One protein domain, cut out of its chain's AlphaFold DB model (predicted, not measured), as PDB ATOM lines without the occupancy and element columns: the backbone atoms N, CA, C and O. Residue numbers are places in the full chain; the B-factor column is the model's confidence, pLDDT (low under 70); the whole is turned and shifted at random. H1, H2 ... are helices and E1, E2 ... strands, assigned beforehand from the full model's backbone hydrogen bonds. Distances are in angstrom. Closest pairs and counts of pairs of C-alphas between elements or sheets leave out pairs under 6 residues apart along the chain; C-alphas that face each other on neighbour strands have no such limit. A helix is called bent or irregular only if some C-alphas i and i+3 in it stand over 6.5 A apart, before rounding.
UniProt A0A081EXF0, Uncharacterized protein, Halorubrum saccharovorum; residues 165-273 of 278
ATOM      1  N   ASP A 165      31.609 -41.099   5.812       86.19
ATOM      2  CA  ASP A 165      30.758 -39.941   6.037       86.19
ATOM      3  C   ASP A 165      29.390 -40.173   5.392       86.19
ATOM      4  O   ASP A 165      29.292 -40.815   4.342       86.19
ATOM      5  N   TYR A 166      28.330 -39.685   6.028       88.94
ATOM      6  CA  TYR A 166      26.971 -39.847   5.522       88.94
ATOM      7  C   TYR A 166      26.569 -38.612   4.719       88.94
ATOM      8  O   TYR A 166      26.355 -37.530   5.260       88.94
ATOM      9  N   HIS A 167      26.481 -38.787   3.404       91.50
ATOM     10  CA  HIS A 167      26.065 -37.746   2.484       91.50
ATOM     11  C   HIS A 167      24.542 -37.595   2.503       91.50
ATOM     12  O   HIS A 167      23.831 -38.515   2.101       91.50
ATOM     13  N   HIS A 168      24.040 -36.436   2.924       90.69
ATOM     14  CA  HIS A 168      22.606 -36.146   2.955       90.69
ATOM     15  C   HIS A 168      22.121 -35.549   1.624       90.69
ATOM     16  O   HIS A 168      22.450 -34.405   1.300       90.69
ATOM     17  N   TRP A 169      21.252 -36.268   0.910       92.94
ATOM     18  CA  TRP A 169      20.488 -35.726  -0.221       92.94
ATOM     19  C   TRP A 169      19.308 -34.872   0.253       92.94
ATOM     20  O   TRP A 169      18.986 -33.849  -0.354       92.94
ATOM     21  N   SER A 170      18.669 -35.293   1.347       89.19
ATOM     22  CA  SER A 170      17.561 -34.622   2.032       89.19
ATOM     23  C   SER A 170      17.665 -34.884   3.534       89.19
ATOM     24  O   SER A 170      18.215 -35.903   3.938       89.19
ATOM     25  N   THR A 171      17.133 -33.979   4.359       85.12
ATOM     26  CA  THR A 171      17.091 -34.118   5.826       85.12
ATOM     27  C   THR A 171      15.682 -34.348   6.385       85.12
ATOM     28  O   THR A 171      15.561 -34.704   7.556       85.12
ATOM     29  N   ASP A 172      14.621 -34.177   5.582       82.31
ATOM     30  CA  ASP A 172      13.231 -34.452   5.985       82.31
ATOM     31  C   ASP A 172      12.360 -34.947   4.798       82.31
ATOM     32  O   ASP A 172      11.885 -34.131   4.002       82.31
ATOM     33  N   PRO A 173      12.156 -36.273   4.641       83.88
ATOM     34  CA  PRO A 173      12.813 -37.331   5.407       83.88
ATOM     35  C   PRO A 173      14.326 -37.346   5.145       83.88
ATOM     36  O   PRO A 173      14.788 -36.926   4.078       83.88
ATOM     37  N   ASP A 174      15.087 -37.822   6.132       84.56
ATOM     38  CA  ASP A 174      16.525 -38.027   5.980       84.56
ATOM     39  C   ASP A 174      16.782 -39.130   4.950       84.56
ATOM     40  O   ASP A 174      16.299 -40.256   5.095       84.56
ATOM     41  N   GLN A 175      17.509 -38.788   3.892       88.19
ATOM     42  CA  GLN A 175      17.828 -39.688   2.794       88.19
ATOM     43  C   GLN A 175      19.233 -39.376   2.292       88.19
ATOM     44  O   GLN A 175      19.565 -38.220   2.022       88.19
ATOM     45  N   GLY A 176      20.055 -40.409   2.163       90.62
ATOM     46  CA  GLY A 176      21.479 -40.239   1.944       90.62
ATOM     47  C   GLY A 176      22.215 -41.539   1.669       90.62
ATOM     48  O   GLY A 176      21.609 -42.606   1.533       90.62
ATOM     49  N   ILE A 177      23.536 -41.422   1.577       93.25
ATOM     50  CA  ILE A 177      24.454 -42.525   1.302       93.25
ATOM     51  C   ILE A 177      25.753 -42.353   2.094       93.25
ATOM     52  O   ILE A 177      26.357 -41.283   2.119       93.25
ATOM     53  N   THR A 178      26.222 -43.424   2.721       92.25
ATOM     54  CA  THR A 178      27.527 -43.478   3.375       92.25
ATOM     55  C   THR A 178      28.629 -43.672   2.333       92.25
ATOM     56  O   THR A 178      28.694 -44.706   1.663       92.25
ATOM     57  N   LEU A 179      29.531 -42.700   2.225       92.50
ATOM     58  CA  LEU A 179      30.701 -42.709   1.344       92.50
ATOM     59  C   LEU A 179      31.977 -42.628   2.177       92.50
ATOM     60  O   LEU A 179      31.942 -42.183   3.315       92.50
ATOM     61  N   CYS A 180      33.135 -42.998   1.627       90.56
ATOM     62  CA  CYS A 180      34.379 -42.563   2.263       90.56
ATOM     63  C   CYS A 180      34.507 -41.036   2.173       90.56
ATOM     64  O   CYS A 180      34.009 -40.429   1.222       90.56
ATOM     65  N   ARG A 181      35.201 -40.424   3.139       88.06
ATOM     66  CA  ARG A 181      35.345 -38.963   3.220       88.06
ATOM     67  C   ARG A 181      35.874 -38.338   1.924       88.06
ATOM     68  O   ARG A 181      35.337 -37.343   1.462       88.06
ATOM     69  N   GLU A 182      36.857 -38.979   1.297       90.12
ATOM     70  CA  GLU A 182      37.403 -38.561  -0.000       90.12
ATOM     71  C   GLU A 182      36.321 -38.518  -1.092       90.12
ATOM     72  O   GLU A 182      36.177 -37.525  -1.792       90.12
ATOM     73  N   CYS A 183      35.511 -39.574  -1.221       93.69
ATOM     74  CA  CYS A 183      34.419 -39.596  -2.194       93.69
ATOM     75  C   CYS A 183      33.340 -38.561  -1.874       93.69
ATOM     76  O   CYS A 183      32.806 -37.955  -2.798       93.69
ATOM     77  N   HIS A 184      33.033 -38.364  -0.591       93.25
ATOM     78  CA  HIS A 184      32.101 -37.338  -0.136       93.25
ATOM     79  C   HIS A 184      32.564 -35.934  -0.560       93.25
ATOM     80  O   HIS A 184      31.792 -35.168  -1.135       93.25
ATOM     81  N   ASP A 185      33.836 -35.614  -0.323       92.62
ATOM     82  CA  ASP A 185      34.408 -34.311  -0.662       92.62
ATOM     83  C   ASP A 185      34.510 -34.124  -2.185       92.62
ATOM     84  O   ASP A 185      34.064 -33.097  -2.700       92.62
ATOM     85  N   ILE A 186      34.937 -35.149  -2.935       94.69
ATOM     86  CA  ILE A 186      35.031 -35.103  -4.405       94.69
ATOM     87  C   ILE A 186      33.684 -34.775  -5.051       94.69
ATOM     88  O   ILE A 186      33.624 -33.905  -5.926       94.69
ATOM     89  N   ILE A 187      32.592 -35.441  -4.649       96.56
ATOM     90  CA  ILE A 187      31.272 -35.139  -5.227       96.56
ATOM     91  C   ILE A 187      30.803 -33.734  -4.832       96.56
ATOM     92  O   ILE A 187      30.140 -33.069  -5.625       96.56
ATOM     93  N   GLY A 188      31.216 -33.251  -3.655       94.69
ATOM     94  CA  GLY A 188      31.010 -31.889  -3.160       94.69
ATOM     95  C   GLY A 188      32.003 -30.847  -3.685       94.69
ATOM     96  O   GLY A 188      32.030 -29.735  -3.165       94.69
ATOM     97  N   PHE A 189      32.807 -31.166  -4.703       94.19
ATOM     98  CA  PHE A 189      33.821 -30.261  -5.261       94.19
ATOM     99  C   PHE A 189      34.847 -29.750  -4.239       94.19
ATOM    100  O   PHE A 189      35.318 -28.616  -4.363       94.19
ATOM    101  N   ASP A 190      35.155 -30.557  -3.223       91.81
ATOM    102  CA  ASP A 190      36.067 -30.219  -2.125       91.81
ATOM    103  C   ASP A 190      35.708 -28.866  -1.473       91.81
ATOM    104  O   ASP A 190      36.563 -28.074  -1.070       91.81
ATOM    105  N   SER A 191      34.407 -28.568  -1.432       93.31
ATOM    106  CA  SER A 191      33.854 -27.255  -1.121       93.31
ATOM    107  C   SER A 191      32.685 -27.373  -0.144       93.31
ATOM    108  O   SER A 191      32.154 -28.452   0.112       93.31
ATOM    109  N   TYR A 192      32.300 -26.245   0.454       91.06
ATOM    110  CA  TYR A 192      31.167 -26.203   1.370       91.06
ATOM    111  C   TYR A 192      29.842 -26.204   0.606       91.06
ATOM    112  O   TYR A 192      29.714 -25.586  -0.448       91.06
ATOM    113  N   ASP A 193      28.822 -26.815   1.200       91.62
ATOM    114  CA  ASP A 193      27.495 -26.979   0.599       91.62
ATOM    115  C   ASP A 193      26.885 -25.693   0.034       91.62
ATOM    116  O   ASP A 193      26.307 -25.708  -1.049       91.62
ATOM    117  N   ASN A 194      27.039 -24.568   0.735       94.19
ATOM    118  CA  ASN A 194      26.536 -23.273   0.279       94.19
ATOM    119  C   ASN A 194      27.261 -22.760  -0.975       94.19
ATOM    120  O   ASN A 194      26.634 -22.143  -1.827       94.19
ATOM    121  N   GLN A 195      28.558 -23.037  -1.111       97.25
ATOM    122  CA  GLN A 195      29.341 -22.663  -2.290       97.25
ATOM    123  C   GLN A 195      28.977 -23.538  -3.495       97.25
ATOM    124  O   GLN A 195      28.922 -23.050  -4.623       97.25
ATOM    125  N   VAL A 196      28.696 -24.824  -3.264       96.25
ATOM    126  CA  VAL A 196      28.211 -25.727  -4.319       96.25
ATOM    127  C   VAL A 196      26.793 -25.341  -4.754       96.25
ATOM    128  O   VAL A 196      26.490 -25.397  -5.943       96.25
ATOM    129  N   GLU A 197      25.942 -24.893  -3.827       97.56
ATOM    130  CA  GLU A 197      24.602 -24.376  -4.138       97.56
ATOM    131  C   GLU A 197      24.672 -23.108  -5.005       97.56
ATOM    132  O   GLU A 197      24.022 -23.031  -6.048       97.56
ATOM    133  N   GLU A 198      25.515 -22.140  -4.631       97.69
ATOM    134  CA  GLU A 198      25.763 -20.935  -5.435       97.69
ATOM    135  C   GLU A 198      26.251 -21.301  -6.846       97.69
ATOM    136  O   GLU A 198      25.690 -20.837  -7.843       97.69
ATOM    137  N   ARG A 199      27.224 -22.216  -6.940       97.06
ATOM    138  CA  ARG A 199      27.743 -22.729  -8.216       97.06
ATOM    139  C   ARG A 199      26.658 -23.388  -9.067       97.06
ATOM    140  O   ARG A 199      26.645 -23.198 -10.282       97.06
ATOM    141  N   ALA A 200      25.750 -24.151  -8.459       97.25
ATOM    142  CA  ALA A 200      24.660 -24.801  -9.179       97.25
ATOM    143  C   ALA A 200      23.790 -23.767  -9.898       97.25
ATOM    144  O   ALA A 200      23.548 -23.897 -11.097       97.25
ATOM    145  N   HIS A 201      23.404 -22.697  -9.204       97.19
ATOM    146  CA  HIS A 201      22.617 -21.622  -9.798       97.19
ATOM    147  C   HIS A 201      23.381 -20.851 -10.881       97.19
ATOM    148  O   HIS A 201      22.804 -20.548 -11.926       97.19
ATOM    149  N   GLU A 202      24.674 -20.579 -10.683       97.19
ATOM    150  CA  GLU A 202      25.524 -19.950 -11.706       97.19
ATOM    151  C   GLU A 202      25.619 -20.787 -12.988       97.19
ATOM    152  O   GLU A 202      25.714 -20.245 -14.091       97.19
ATOM    153  N   TRP A 203      25.590 -22.114 -12.859       96.00
ATOM    154  CA  TRP A 203      25.656 -23.045 -13.986       96.00
ATOM    155  C   TRP A 203      24.275 -23.407 -14.550       96.00
ATOM    156  O   TRP A 203      24.196 -24.147 -15.528       96.00
ATOM    157  N   GLY A 204      23.193 -22.865 -13.980       95.94
ATOM    158  CA  GLY A 204      21.819 -23.085 -14.440       95.94
ATOM    159  C   GLY A 204      21.159 -24.374 -13.935       95.94
ATOM    160  O   GLY A 204      20.128 -24.774 -14.476       95.94
ATOM    161  N   PHE A 205      21.720 -25.016 -12.908       96.88
ATOM    162  CA  PHE A 205      21.140 -26.174 -12.224       96.88
ATOM    163  C   PHE A 205      20.215 -25.762 -11.074       96.88
ATOM    164  O   PHE A 205      20.214 -24.612 -10.618       96.88
ATOM    165  N   ARG A 206      19.391 -26.708 -10.610       95.50
ATOM    166  CA  ARG A 206      18.362 -26.427  -9.602       95.50
ATOM    167  C   ARG A 206      18.936 -26.321  -8.199       95.50
ATOM    168  O   ARG A 206      18.424 -25.517  -7.430       95.50
ATOM    169  N   SER A 207      19.935 -27.136  -7.876       96.12
ATOM    170  CA  SER A 207      20.577 -27.172  -6.559       96.12
ATOM    171  C   SER A 207      21.938 -27.861  -6.614       96.12
ATOM    172  O   SER A 207      22.296 -28.484  -7.619       96.12
ATOM    173  N   ARG A 208      22.685 -27.808  -5.507       96.38
ATOM    174  CA  ARG A 208      23.950 -28.534  -5.320       96.38
ATOM    175  C   ARG A 208      23.827 -30.030  -5.611       96.38
ATOM    176  O   ARG A 208      24.765 -30.609  -6.155       96.38
ATOM    177  N   ASN A 209      22.673 -30.633  -5.307       96.69
ATOM    178  CA  ASN A 209      22.446 -32.065  -5.496       96.69
ATOM    179  C   ASN A 209      22.565 -32.442  -6.979       96.69
ATOM    180  O   ASN A 209      23.141 -33.478  -7.292       96.69
ATOM    181  N   ASP A 210      22.082 -31.594  -7.895       97.56
ATOM    182  CA  ASP A 210      22.213 -31.841  -9.335       97.56
ATOM    183  C   ASP A 210      23.692 -31.929  -9.740       97.56
ATOM    184  O   ASP A 210      24.084 -32.830 -10.483       97.56
ATOM    185  N   LEU A 211      24.531 -31.027  -9.211       97.88
ATOM    186  CA  LEU A 211      25.965 -31.048  -9.490       97.88
ATOM    187  C   LEU A 211      26.645 -32.288  -8.891       97.88
ATOM    188  O   LEU A 211      27.448 -32.947  -9.555       97.88
ATOM    189  N   GLN A 212      26.310 -32.609  -7.641       97.69
ATOM    190  CA  GLN A 212      26.864 -33.748  -6.909       97.69
ATOM    191  C   GLN A 212      26.512 -35.082  -7.581       97.69
ATOM    192  O   GLN A 212      27.371 -35.952  -7.675       97.69
ATOM    193  N   ILE A 213      25.298 -35.232  -8.122       98.00
ATOM    194  CA  ILE A 213      24.864 -36.439  -8.848       98.00
ATOM    195  C   ILE A 213      25.653 -36.635 -10.138       98.00
ATOM    196  O   ILE A 213      26.069 -37.754 -10.441       98.00
ATOM    197  N   VAL A 214      25.894 -35.561 -10.895       97.94
ATOM    198  CA  VAL A 214      26.722 -35.634 -12.107       97.94
ATOM    199  C   VAL A 214      28.149 -36.042 -11.744       97.94
ATOM    200  O   VAL A 214      28.697 -36.954 -12.364       97.94
ATOM    201  N   ARG A 215      28.744 -35.431 -10.710       97.81
ATOM    202  CA  ARG A 215      30.077 -35.830 -10.233       97.81
ATOM    203  C   ARG A 215      30.132 -37.267  -9.747       97.81
ATOM    204  O   ARG A 215      31.086 -37.972 -10.055       97.81
ATOM    205  N   LEU A 216      29.113 -37.705  -9.020       98.06
ATOM    206  CA  LEU A 216      28.984 -39.077  -8.559       98.06
ATOM    207  C   LEU A 216      28.939 -40.046  -9.746       98.06
ATOM    208  O   LEU A 216      29.667 -41.033  -9.739       98.06
ATOM    209  N   ALA A 217      28.174 -39.744 -10.797       98.00
ATOM    210  CA  ALA A 217      28.123 -40.570 -12.002       98.00
ATOM    211  C   ALA A 217      29.474 -40.631 -12.736       98.00
ATOM    212  O   ALA A 217      29.898 -41.706 -13.155       98.00
ATOM    213  N   LEU A 218      30.176 -39.499 -12.863       97.50
ATOM    214  CA  LEU A 218      31.515 -39.449 -13.465       97.50
ATOM    215  C   LEU A 218      32.534 -40.245 -12.644       97.50
ATOM    216  O   LEU A 218      33.345 -40.983 -13.197       97.50
ATOM    217  N   ARG A 219      32.473 -40.137 -11.317       96.62
ATOM    218  CA  ARG A 219      33.344 -40.885 -10.413       96.62
ATOM    219  C   ARG A 219      33.044 -42.387 -10.437       96.62
ATOM    220  O   ARG A 219      33.988 -43.168 -10.443       96.62
ATOM    221  N   GLU A 220      31.772 -42.792 -10.501       96.06
ATOM    222  CA  GLU A 220      31.365 -44.196 -10.703       96.06
ATOM    223  C   GLU A 220      31.931 -44.734 -12.020       96.06
ATOM    224  O   GLU A 220      32.478 -45.834 -12.058       96.06
ATOM    225  N   ALA A 221      31.846 -43.943 -13.092       94.88
ATOM    226  CA  ALA A 221      32.386 -44.310 -14.394       94.88
ATOM    227  C   ALA A 221      33.901 -44.568 -14.347       94.88
ATOM    228  O   ALA A 221      34.370 -45.584 -14.856       94.88
ATOM    229  N   ILE A 222      34.658 -43.700 -13.668       94.94
ATOM    230  CA  ILE A 222      36.105 -43.879 -13.475       94.94
ATOM    231  C   ILE A 222      36.388 -45.109 -12.601       94.94
ATOM    232  O   ILE A 222      37.232 -45.928 -12.947       94.94
ATOM    233  N   ALA A 223      35.670 -45.273 -11.485       93.75
ATOM    234  CA  ALA A 223      35.886 -46.380 -10.549       93.75
ATOM    235  C   ALA A 223      35.549 -47.759 -11.142       93.75
ATOM    236  O   ALA A 223      36.061 -48.773 -10.670       93.75
ATOM    237  N   THR A 224      34.680 -47.804 -12.153       92.44
ATOM    238  CA  THR A 224      34.244 -49.043 -12.813       92.44
ATOM    239  C   THR A 224      34.863 -49.255 -14.192       92.44
ATOM    240  O   THR A 224      34.573 -50.278 -14.811       92.44
ATOM    241  N   ASP A 225      35.693 -48.319 -14.667       92.75
ATOM    242  CA  ASP A 225      36.217 -48.278 -16.040       92.75
ATOM    243  C   ASP A 225      35.105 -48.442 -17.098       92.75
ATOM    244  O   ASP A 225      35.211 -49.174 -18.084       92.75
ATOM    245  N   ARG A 226      33.964 -47.787 -16.857       92.69
ATOM    246  CA  ARG A 226      32.793 -47.809 -17.741       92.69
ATOM    247  C   ARG A 226      32.359 -46.382 -18.023       92.69
ATOM    248  O   ARG A 226      32.137 -45.634 -17.081       92.69
ATOM    249  N   PRO A 227      32.186 -45.973 -19.289       93.38
ATOM    250  CA  PRO A 227      31.752 -44.616 -19.588       93.38
ATOM    251  C   PRO A 227      30.356 -44.355 -19.015       93.38
ATOM    252  O   PRO A 227      29.523 -45.261 -18.966       93.38
ATOM    253  N   VAL A 228      30.075 -43.101 -18.648       95.31
ATOM    254  CA  VAL A 228      28.731 -42.696 -18.221       95.31
ATOM    255  C   VAL A 228      27.737 -42.950 -19.357       95.31
ATOM    256  O   VAL A 228      27.863 -42.390 -20.447       95.31
ATOM    257  N   GLN A 229      26.726 -43.772 -19.083       94.38
ATOM    258  CA  GLN A 229      25.611 -44.046 -19.988       94.38
ATOM    259  C   GLN A 229      24.297 -43.573 -19.368       94.38
ATOM    260  O   GLN A 229      24.119 -43.579 -18.151       94.38
ATOM    261  N   LEU A 230      23.343 -43.176 -20.210       95.75
ATOM    262  CA  LEU A 230      22.041 -42.680 -19.750       95.75
ATOM    263  C   LEU A 230      21.196 -43.781 -19.098       95.75
ATOM    264  O   LEU A 230      20.299 -43.504 -18.304       95.75
ATOM    265  N   GLU A 231      21.465 -45.024 -19.470       93.75
ATOM    266  CA  GLU A 231      20.820 -46.240 -18.992       93.75
ATOM    267  C   GLU A 231      21.180 -46.530 -17.528       93.75
ATOM    268  O   GLU A 231      20.372 -47.119 -16.818       93.75
ATOM    269  N   MET A 232      22.319 -46.016 -17.044       94.06
ATOM    270  CA  MET A 232      22.765 -46.173 -15.653       94.06
ATOM    271  C   MET A 232      21.933 -45.358 -14.654       94.06
ATOM    272  O   MET A 232      22.096 -45.519 -13.451       94.06
ATOM    273  N   ALA A 233      21.047 -44.466 -15.109       96.88
ATOM    274  CA  ALA A 233      20.315 -43.563 -14.223       96.88
ATOM    275  C   ALA A 233      19.487 -44.298 -13.153       96.88
ATOM    276  O   ALA A 233      19.430 -43.845 -12.014       96.88
ATOM    277  N   ALA A 234      18.870 -45.435 -13.496       96.12
ATOM    278  CA  ALA A 234      18.123 -46.237 -12.526       96.12
ATOM    279  C   ALA A 234      19.050 -46.864 -11.476       96.12
ATOM    280  O   ALA A 234      18.765 -46.791 -10.282       96.12
ATOM    281  N   ASP A 235      20.186 -47.403 -11.918       94.12
ATOM    282  CA  ASP A 235      21.180 -48.008 -11.034       94.12
ATOM    283  C   ASP A 235      21.786 -46.968 -10.094       94.12
ATOM    284  O   ASP A 235      21.938 -47.237  -8.907       94.12
ATOM    285  N   LEU A 236      22.064 -45.757 -10.588       96.06
ATOM    286  CA  LEU A 236      22.555 -44.652  -9.766       96.06
ATOM    287  C   LEU A 236      21.542 -44.271  -8.682       96.06
ATOM    288  O   LEU A 236      21.918 -44.148  -7.519       96.06
ATOM    289  N   VAL A 237      20.262 -44.126  -9.041       95.75
ATOM    290  CA  VAL A 237      19.201 -43.803  -8.076       95.75
ATOM    291  C   VAL A 237      19.100 -44.872  -6.995       95.75
ATOM    292  O   VAL A 237      19.122 -44.538  -5.812       95.75
ATOM    293  N   ASN A 238      19.046 -46.143  -7.391       91.56
ATOM    294  CA  ASN A 238      18.889 -47.256  -6.459       91.56
ATOM    295  C   ASN A 238      20.123 -47.430  -5.567       91.56
ATOM    296  O   ASN A 238      20.005 -47.514  -4.348       91.56
ATOM    297  N   ARG A 239      21.319 -47.450  -6.164       91.81
ATOM    298  CA  ARG A 239      22.579 -47.714  -5.460       91.81
ATOM    299  C   ARG A 239      22.963 -46.600  -4.494       91.81
ATOM    300  O   ARG A 239      23.497 -46.884  -3.426       91.81
ATOM    301  N   TYR A 240      22.733 -45.350  -4.887       94.38
ATOM    302  CA  TYR A 240      23.145 -44.171  -4.122       94.38
ATOM    303  C   TYR A 240      21.999 -43.518  -3.355       94.38
ATOM    304  O   TYR A 240      22.190 -42.446  -2.780       94.38
ATOM    305  N   ASN A 241      20.831 -44.170  -3.327       93.06
ATOM    306  CA  ASN A 241      19.651 -43.728  -2.593       93.06
ATOM    307  C   ASN A 241      19.272 -42.271  -2.926       93.06
ATOM    308  O   ASN A 241      18.997 -41.467  -2.036       93.06
ATOM    309  N   LEU A 242      19.313 -41.906  -4.213       94.50
ATOM    310  CA  LEU A 242      19.071 -40.531  -4.664       94.50
ATOM    311  C   LEU A 242      17.594 -40.142  -4.481       94.50
ATOM    312  O   LEU A 242      16.699 -40.974  -4.631       94.50
ATOM    313  N   ILE A 243      17.326 -38.861  -4.210       94.06
ATOM    314  CA  ILE A 243      15.949 -38.333  -4.097       94.06
ATOM    315  C   ILE A 243      15.288 -38.107  -5.465       94.06
ATOM    316  O   ILE A 243      14.068 -38.001  -5.567       94.06
ATOM    317  N   GLN A 244      16.096 -38.001  -6.519       95.12
ATOM    318  CA  GLN A 244      15.658 -37.797  -7.892       95.12
ATOM    319  C   GLN A 244      15.153 -39.104  -8.495       95.12
ATOM    320  O   GLN A 244      15.676 -40.187  -8.243       95.12
ATOM    321  N   SER A 245      14.172 -38.992  -9.382       97.00
ATOM    322  CA  SER A 245      13.746 -40.117 -10.208       97.00
ATOM    323  C   SER A 245      14.814 -40.491 -11.251       97.00
ATOM    324  O   SER A 245      15.577 -39.627 -11.702       97.00
ATOM    325  N   PRO A 246      14.825 -41.742 -11.753       98.19
ATOM    326  CA  PRO A 246      15.725 -42.137 -12.839       98.19
ATOM    327  C   PRO A 246      15.593 -41.256 -14.090       98.19
ATOM    328  O   PRO A 246      16.571 -41.016 -14.793       98.19
ATOM    329  N   GLY A 247      14.391 -40.738 -14.370       98.25
ATOM    330  CA  GLY A 247      14.160 -39.817 -15.484       98.25
ATOM    331  C   GLY A 247      14.850 -38.464 -15.297       98.25
ATOM    332  O   GLY A 247      15.422 -37.934 -16.247       98.25
ATOM    333  N   GLU A 248      14.841 -37.925 -14.077       97.88
ATOM    334  CA  GLU A 248      15.531 -36.672 -13.751       97.88
ATOM    335  C   GLU A 248      17.047 -36.833 -13.837       97.88
ATOM    336  O   GLU A 248      17.701 -36.036 -14.508       97.88
ATOM    337  N   VAL A 249      17.596 -37.907 -13.259       98.38
ATOM    338  CA  VAL A 249      19.030 -38.222 -13.372       98.38
ATOM    339  C   VAL A 249      19.428 -38.394 -14.839       98.38
ATOM    340  O   VAL A 249      20.428 -37.832 -15.280       98.38
ATOM    341  N   LYS A 250      18.618 -39.093 -15.642       98.44
ATOM    342  CA  LYS A 250      18.873 -39.267 -17.076       98.44
ATOM    343  C   LYS A 250      18.944 -37.939 -17.832       98.44
ATOM    344  O   LYS A 250      19.818 -37.779 -18.684       98.44
ATOM    345  N   GLU A 251      18.048 -36.993 -17.554       98.06
ATOM    346  CA  GLU A 251      18.092 -35.678 -18.205       98.06
ATOM    347  C   GLU A 251      19.274 -34.823 -17.717       98.06
ATOM    348  O   GLU A 251      19.880 -34.145 -18.548       98.06
ATOM    349  N   LEU A 252      19.670 -34.917 -16.439       97.62
ATOM    350  CA  LEU A 252      20.897 -34.285 -15.932       97.62
ATOM    351  C   LEU A 252      22.136 -34.794 -16.681       97.62
ATOM    352  O   LEU A 252      22.892 -34.001 -17.245       97.62
ATOM    353  N   LEU A 253      22.310 -36.116 -16.764       97.88
ATOM    354  CA  LEU A 253      23.442 -36.719 -17.474       97.88
ATOM    355  C   LEU A 253      23.436 -36.335 -18.955       97.88
ATOM    356  O   LEU A 253      24.457 -35.949 -19.510       97.88
ATOM    357  N   LYS A 254      22.274 -36.385 -19.606       97.81
ATOM    358  CA  LYS A 254      22.124 -36.019 -21.017       97.81
ATOM    359  C   LYS A 254      22.448 -34.552 -21.291       97.81
ATOM    360  O   LYS A 254      22.959 -34.264 -22.369       97.81
ATOM    361  N   MET A 255      22.125 -33.646 -20.368       96.44
ATOM    362  CA  MET A 255      22.481 -32.230 -20.479       96.44
ATOM    363  C   MET A 255      24.001 -32.063 -20.488       96.44
ATOM    364  O   MET A 255      24.536 -31.459 -21.412       96.44
ATOM    365  N   VAL A 256      24.686 -32.664 -19.513       96.69
ATOM    366  CA  VAL A 256      26.141 -32.537 -19.352       96.69
ATOM    367  C   VAL A 256      26.900 -33.250 -20.472       96.69
ATOM    368  O   VAL A 256      27.809 -32.681 -21.055       96.69
ATOM    369  N   LEU A 257      26.495 -34.463 -20.853       95.56
ATOM    370  CA  LEU A 257      27.190 -35.251 -21.880       95.56
ATOM    371  C   LEU A 257      27.055 -34.690 -23.307       95.56
ATOM    372  O   LEU A 257      27.756 -35.142 -24.210       95.56
ATOM    373  N   ARG A 258      26.125 -33.758 -23.550       96.12
ATOM    374  CA  ARG A 258      25.900 -33.153 -24.877       96.12
ATOM    375  C   ARG A 258      26.587 -31.807 -25.069       96.12
ATOM    376  O   ARG A 258      26.598 -31.313 -26.194       96.12
ATOM    377  N   ASP A 259      27.122 -31.228 -24.005       96.12
ATOM    378  CA  ASP A 259      27.763 -29.921 -24.008       96.12
ATOM    379  C   ASP A 259      29.187 -30.083 -23.467       96.12
ATOM    380  O   ASP A 259      29.383 -30.300 -22.273       96.12
ATOM    381  N   SER A 260      30.182 -30.022 -24.357       94.19
ATOM    382  CA  SER A 260      31.591 -30.196 -23.988       94.19
ATOM    383  C   SER A 260      32.065 -29.131 -23.005       94.19
ATOM    384  O   SER A 260      32.779 -29.451 -22.061       94.19
ATOM    385  N   ASP A 261      31.620 -27.885 -23.181       95.44
ATOM    386  CA  ASP A 261      32.033 -26.775 -22.323       95.44
ATOM    387  C   ASP A 261      31.443 -26.928 -20.922       95.44
ATOM    388  O   ASP A 261      32.046 -26.488 -19.944       95.44
ATOM    389  N   LEU A 262      30.256 -27.530 -20.808       95.56
ATOM    390  CA  LEU A 262      29.658 -27.877 -19.525       95.56
ATOM    391  C   LEU A 262      30.330 -29.103 -18.902       95.56
ATOM    392  O   LEU A 262      30.640 -29.073 -17.714       95.56
ATOM    393  N   TYR A 263      30.576 -30.154 -19.686       96.38
ATOM    394  CA  TYR A 263      31.261 -31.372 -19.249       96.38
ATOM    395  C   TYR A 263      32.627 -31.063 -18.625       96.38
ATOM    396  O   TYR A 263      32.914 -31.510 -17.513       96.38
ATOM    397  N   ASP A 264      33.419 -30.212 -19.280       95.56
ATOM    398  CA  ASP A 264      34.751 -29.815 -18.816       95.56
ATOM    399  C   ASP A 264      34.723 -29.050 -17.481       95.56
ATOM    400  O   ASP A 264      35.728 -28.997 -16.778       95.56
ATOM    401  N   ARG A 265      33.574 -28.495 -17.066       95.31
ATOM    402  CA  ARG A 265      33.433 -27.888 -15.727       95.31
ATOM    403  C   ARG A 265      33.307 -28.921 -14.614       95.31
ATOM    404  O   ARG A 265      33.590 -28.609 -13.459       95.31
ATOM    405  N   PHE A 266      32.828 -30.122 -14.932       96.25
ATOM    406  CA  PHE A 266      32.679 -31.199 -13.957       96.25
ATOM    407  C   PHE A 266      33.953 -32.022 -13.804       96.25
ATOM    408  O   PHE A 266      34.187 -32.543 -12.710       96.25
ATOM    409  N   VAL A 267      34.746 -32.131 -14.871       94.25
ATOM    410  CA  VAL A 267      35.946 -32.967 -14.918       94.25
ATOM    411  C   VAL A 267      37.180 -32.198 -14.468       94.25
ATOM    412  O   VAL A 267      37.659 -31.303 -15.155       94.25
ATOM    413  N   ASP A 268      37.732 -32.601 -13.327       92.31
ATOM    414  CA  ASP A 268      39.036 -32.161 -12.840       92.31
ATOM    415  C   ASP A 268      39.837 -33.336 -12.259       92.31
ATOM    416  O   ASP A 268      39.362 -34.473 -12.188       92.31
ATOM    417  N   ASP A 269      41.076 -33.058 -11.849       90.31
ATOM    418  CA  ASP A 269      41.994 -34.068 -11.317       90.31
ATOM    419  C   ASP A 269      41.462 -34.745 -10.040       90.31
ATOM    420  O   ASP A 269      41.846 -35.883  -9.746       90.31
ATOM    421  N   SER A 270      40.564 -34.100  -9.277       91.12
ATOM    422  CA  SER A 270      40.063 -34.685  -8.028       91.12
ATOM    423  C   SER A 270      39.152 -35.886  -8.282       91.12
ATOM    424  O   SER A 270      39.188 -36.845  -7.509       91.12
ATOM    425  N   LEU A 271      38.479 -35.949  -9.439       92.88
ATOM    426  CA  LEU A 271      37.724 -37.130  -9.879       92.88
ATOM    427  C   LEU A 271      38.567 -38.401 -10.047       92.88
ATOM    428  O   LEU A 271      37.987 -39.488 -10.084       92.88
ATOM    429  N   TYR A 272      39.897 -38.309 -10.108       91.88
ATOM    430  CA  TYR A 272      40.805 -39.458 -10.233       91.88
ATOM    431  C   TYR A 272      41.550 -39.778  -8.935       91.88
ATOM    432  O   TYR A 272      42.167 -40.834  -8.817       91.88
ATOM    433  N   HIS A 273      41.483 -38.902  -7.929       88.00
ATOM    434  CA  HIS A 273      42.233 -39.075  -6.686       88.00
ATOM    435  C   HIS A 273      41.910 -40.418  -6.023       88.00
ATOM    436  O   HIS A 273      40.751 -40.804  -5.981       88.00
TER     437      HIS A 273
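What this domain is: This is residues 165 to 273 of the 278 residues of an uncharacterized protein of Halorubrum saccharovorum (UniProt A0A081EXF0). A two-stranded hairpin, E1 and E2, lies at one end of a rounded body of helices. The longest helix, H3, runs through the core of that body, with the other six helices set round it and mostly crossing it rather than running beside it. The printed part has 109 residues with two named strands followed by seven named helices, in the order E1, E2, H1, H2, H3, H4, H5, H6, H7; the sheet is E1 - E2, antiparallel. The class is mostly helix, with 68 residues in helices and 13 in strands. The whole is compact, with a radius of gyration of the C-alphas of 12.8 A and spans of 34 by 27 by 27 A.

Where its parts are: E1 is residues 165 to 171, 14.9 A long, beginning with C-alpha 165 at (30.758, -39.941, 6.037). E2 is residues 174 to 179, 15.6 A. H3 is residues 208 to 224, 24.1 A, from C-alpha 208 at (23.950, -28.534, -5.320) to C-alpha 224 at (34.244, -49.043, -12.813). H1 is residues 181 to 187 and H2 residues 193 to 202, 14.3 A. H4, residues 230 to 240, 15.7 A, is irregular: C-alphas 231 and 234 are 7.0 A apart. H5 is residues 246 to 257, 16.1 A; H6 is residues 260 to 266. H7, residues 269 to 272, ends with C-alpha 272 at (40.805, -39.458, -10.233).

How they stand to each other: E1 and E2 form a hairpin, antiparallel at 157 degrees; N 167 and O 177 are 2.8 A apart and N 179 and O 165 2.8 A, within hydrogen-bond range. The closest C-alphas of E2 and H4, Ile 177 and Tyr 240, are 5.8 A apart. H3 is the hub, touching four helices. With residues 211 to 216 alone it touches H1, closest C-alphas Gln 212 and Ile 187 at 4.9 A, opposite ways at a steep tilt of 68 degrees, only just short of about perpendicular. With residues 208 to 211 alone it touches H2, Arg 208 and Glu 197 at 4.4 A, about perpendicular at 82 degrees. With residues 210 to 214 alone it touches H5, Val 214 and Leu 253 at 6.4 A, about perpendicular at 78 degrees. With residues 215 to 222 alone it touches H7, Arg 219 and Leu 271 at 5.8 A. H4 touches H5, Ala 234 and Pro 246 at 4.8 A, opposite ways at a steep tilt of 57 degrees. H5 and H6 touch only at the corner, and only just, with 3 pairs of C-alphas within 8 A, the closest Val 256 and Tyr 263 at 5.3 A. H2 and H4 are apart. In H1, H2, H3 and H5 every O i to N i+4 pair is within hydrogen-bond range; in H4 it is 5 of 7, and in H6 1 of 3, beside 3 of 4 O i to N i+3 pairs; H7 is too short for an O i to N i+4 pair.

The domain as a whole: The two C-alphas farthest apart, those of Pro 173 and Ser 260, are 35.6 A apart. The printed part has no cut, and each link between named elements is tight. The mean pLDDT of the printed part is 94.3, and no printed residue is under 70.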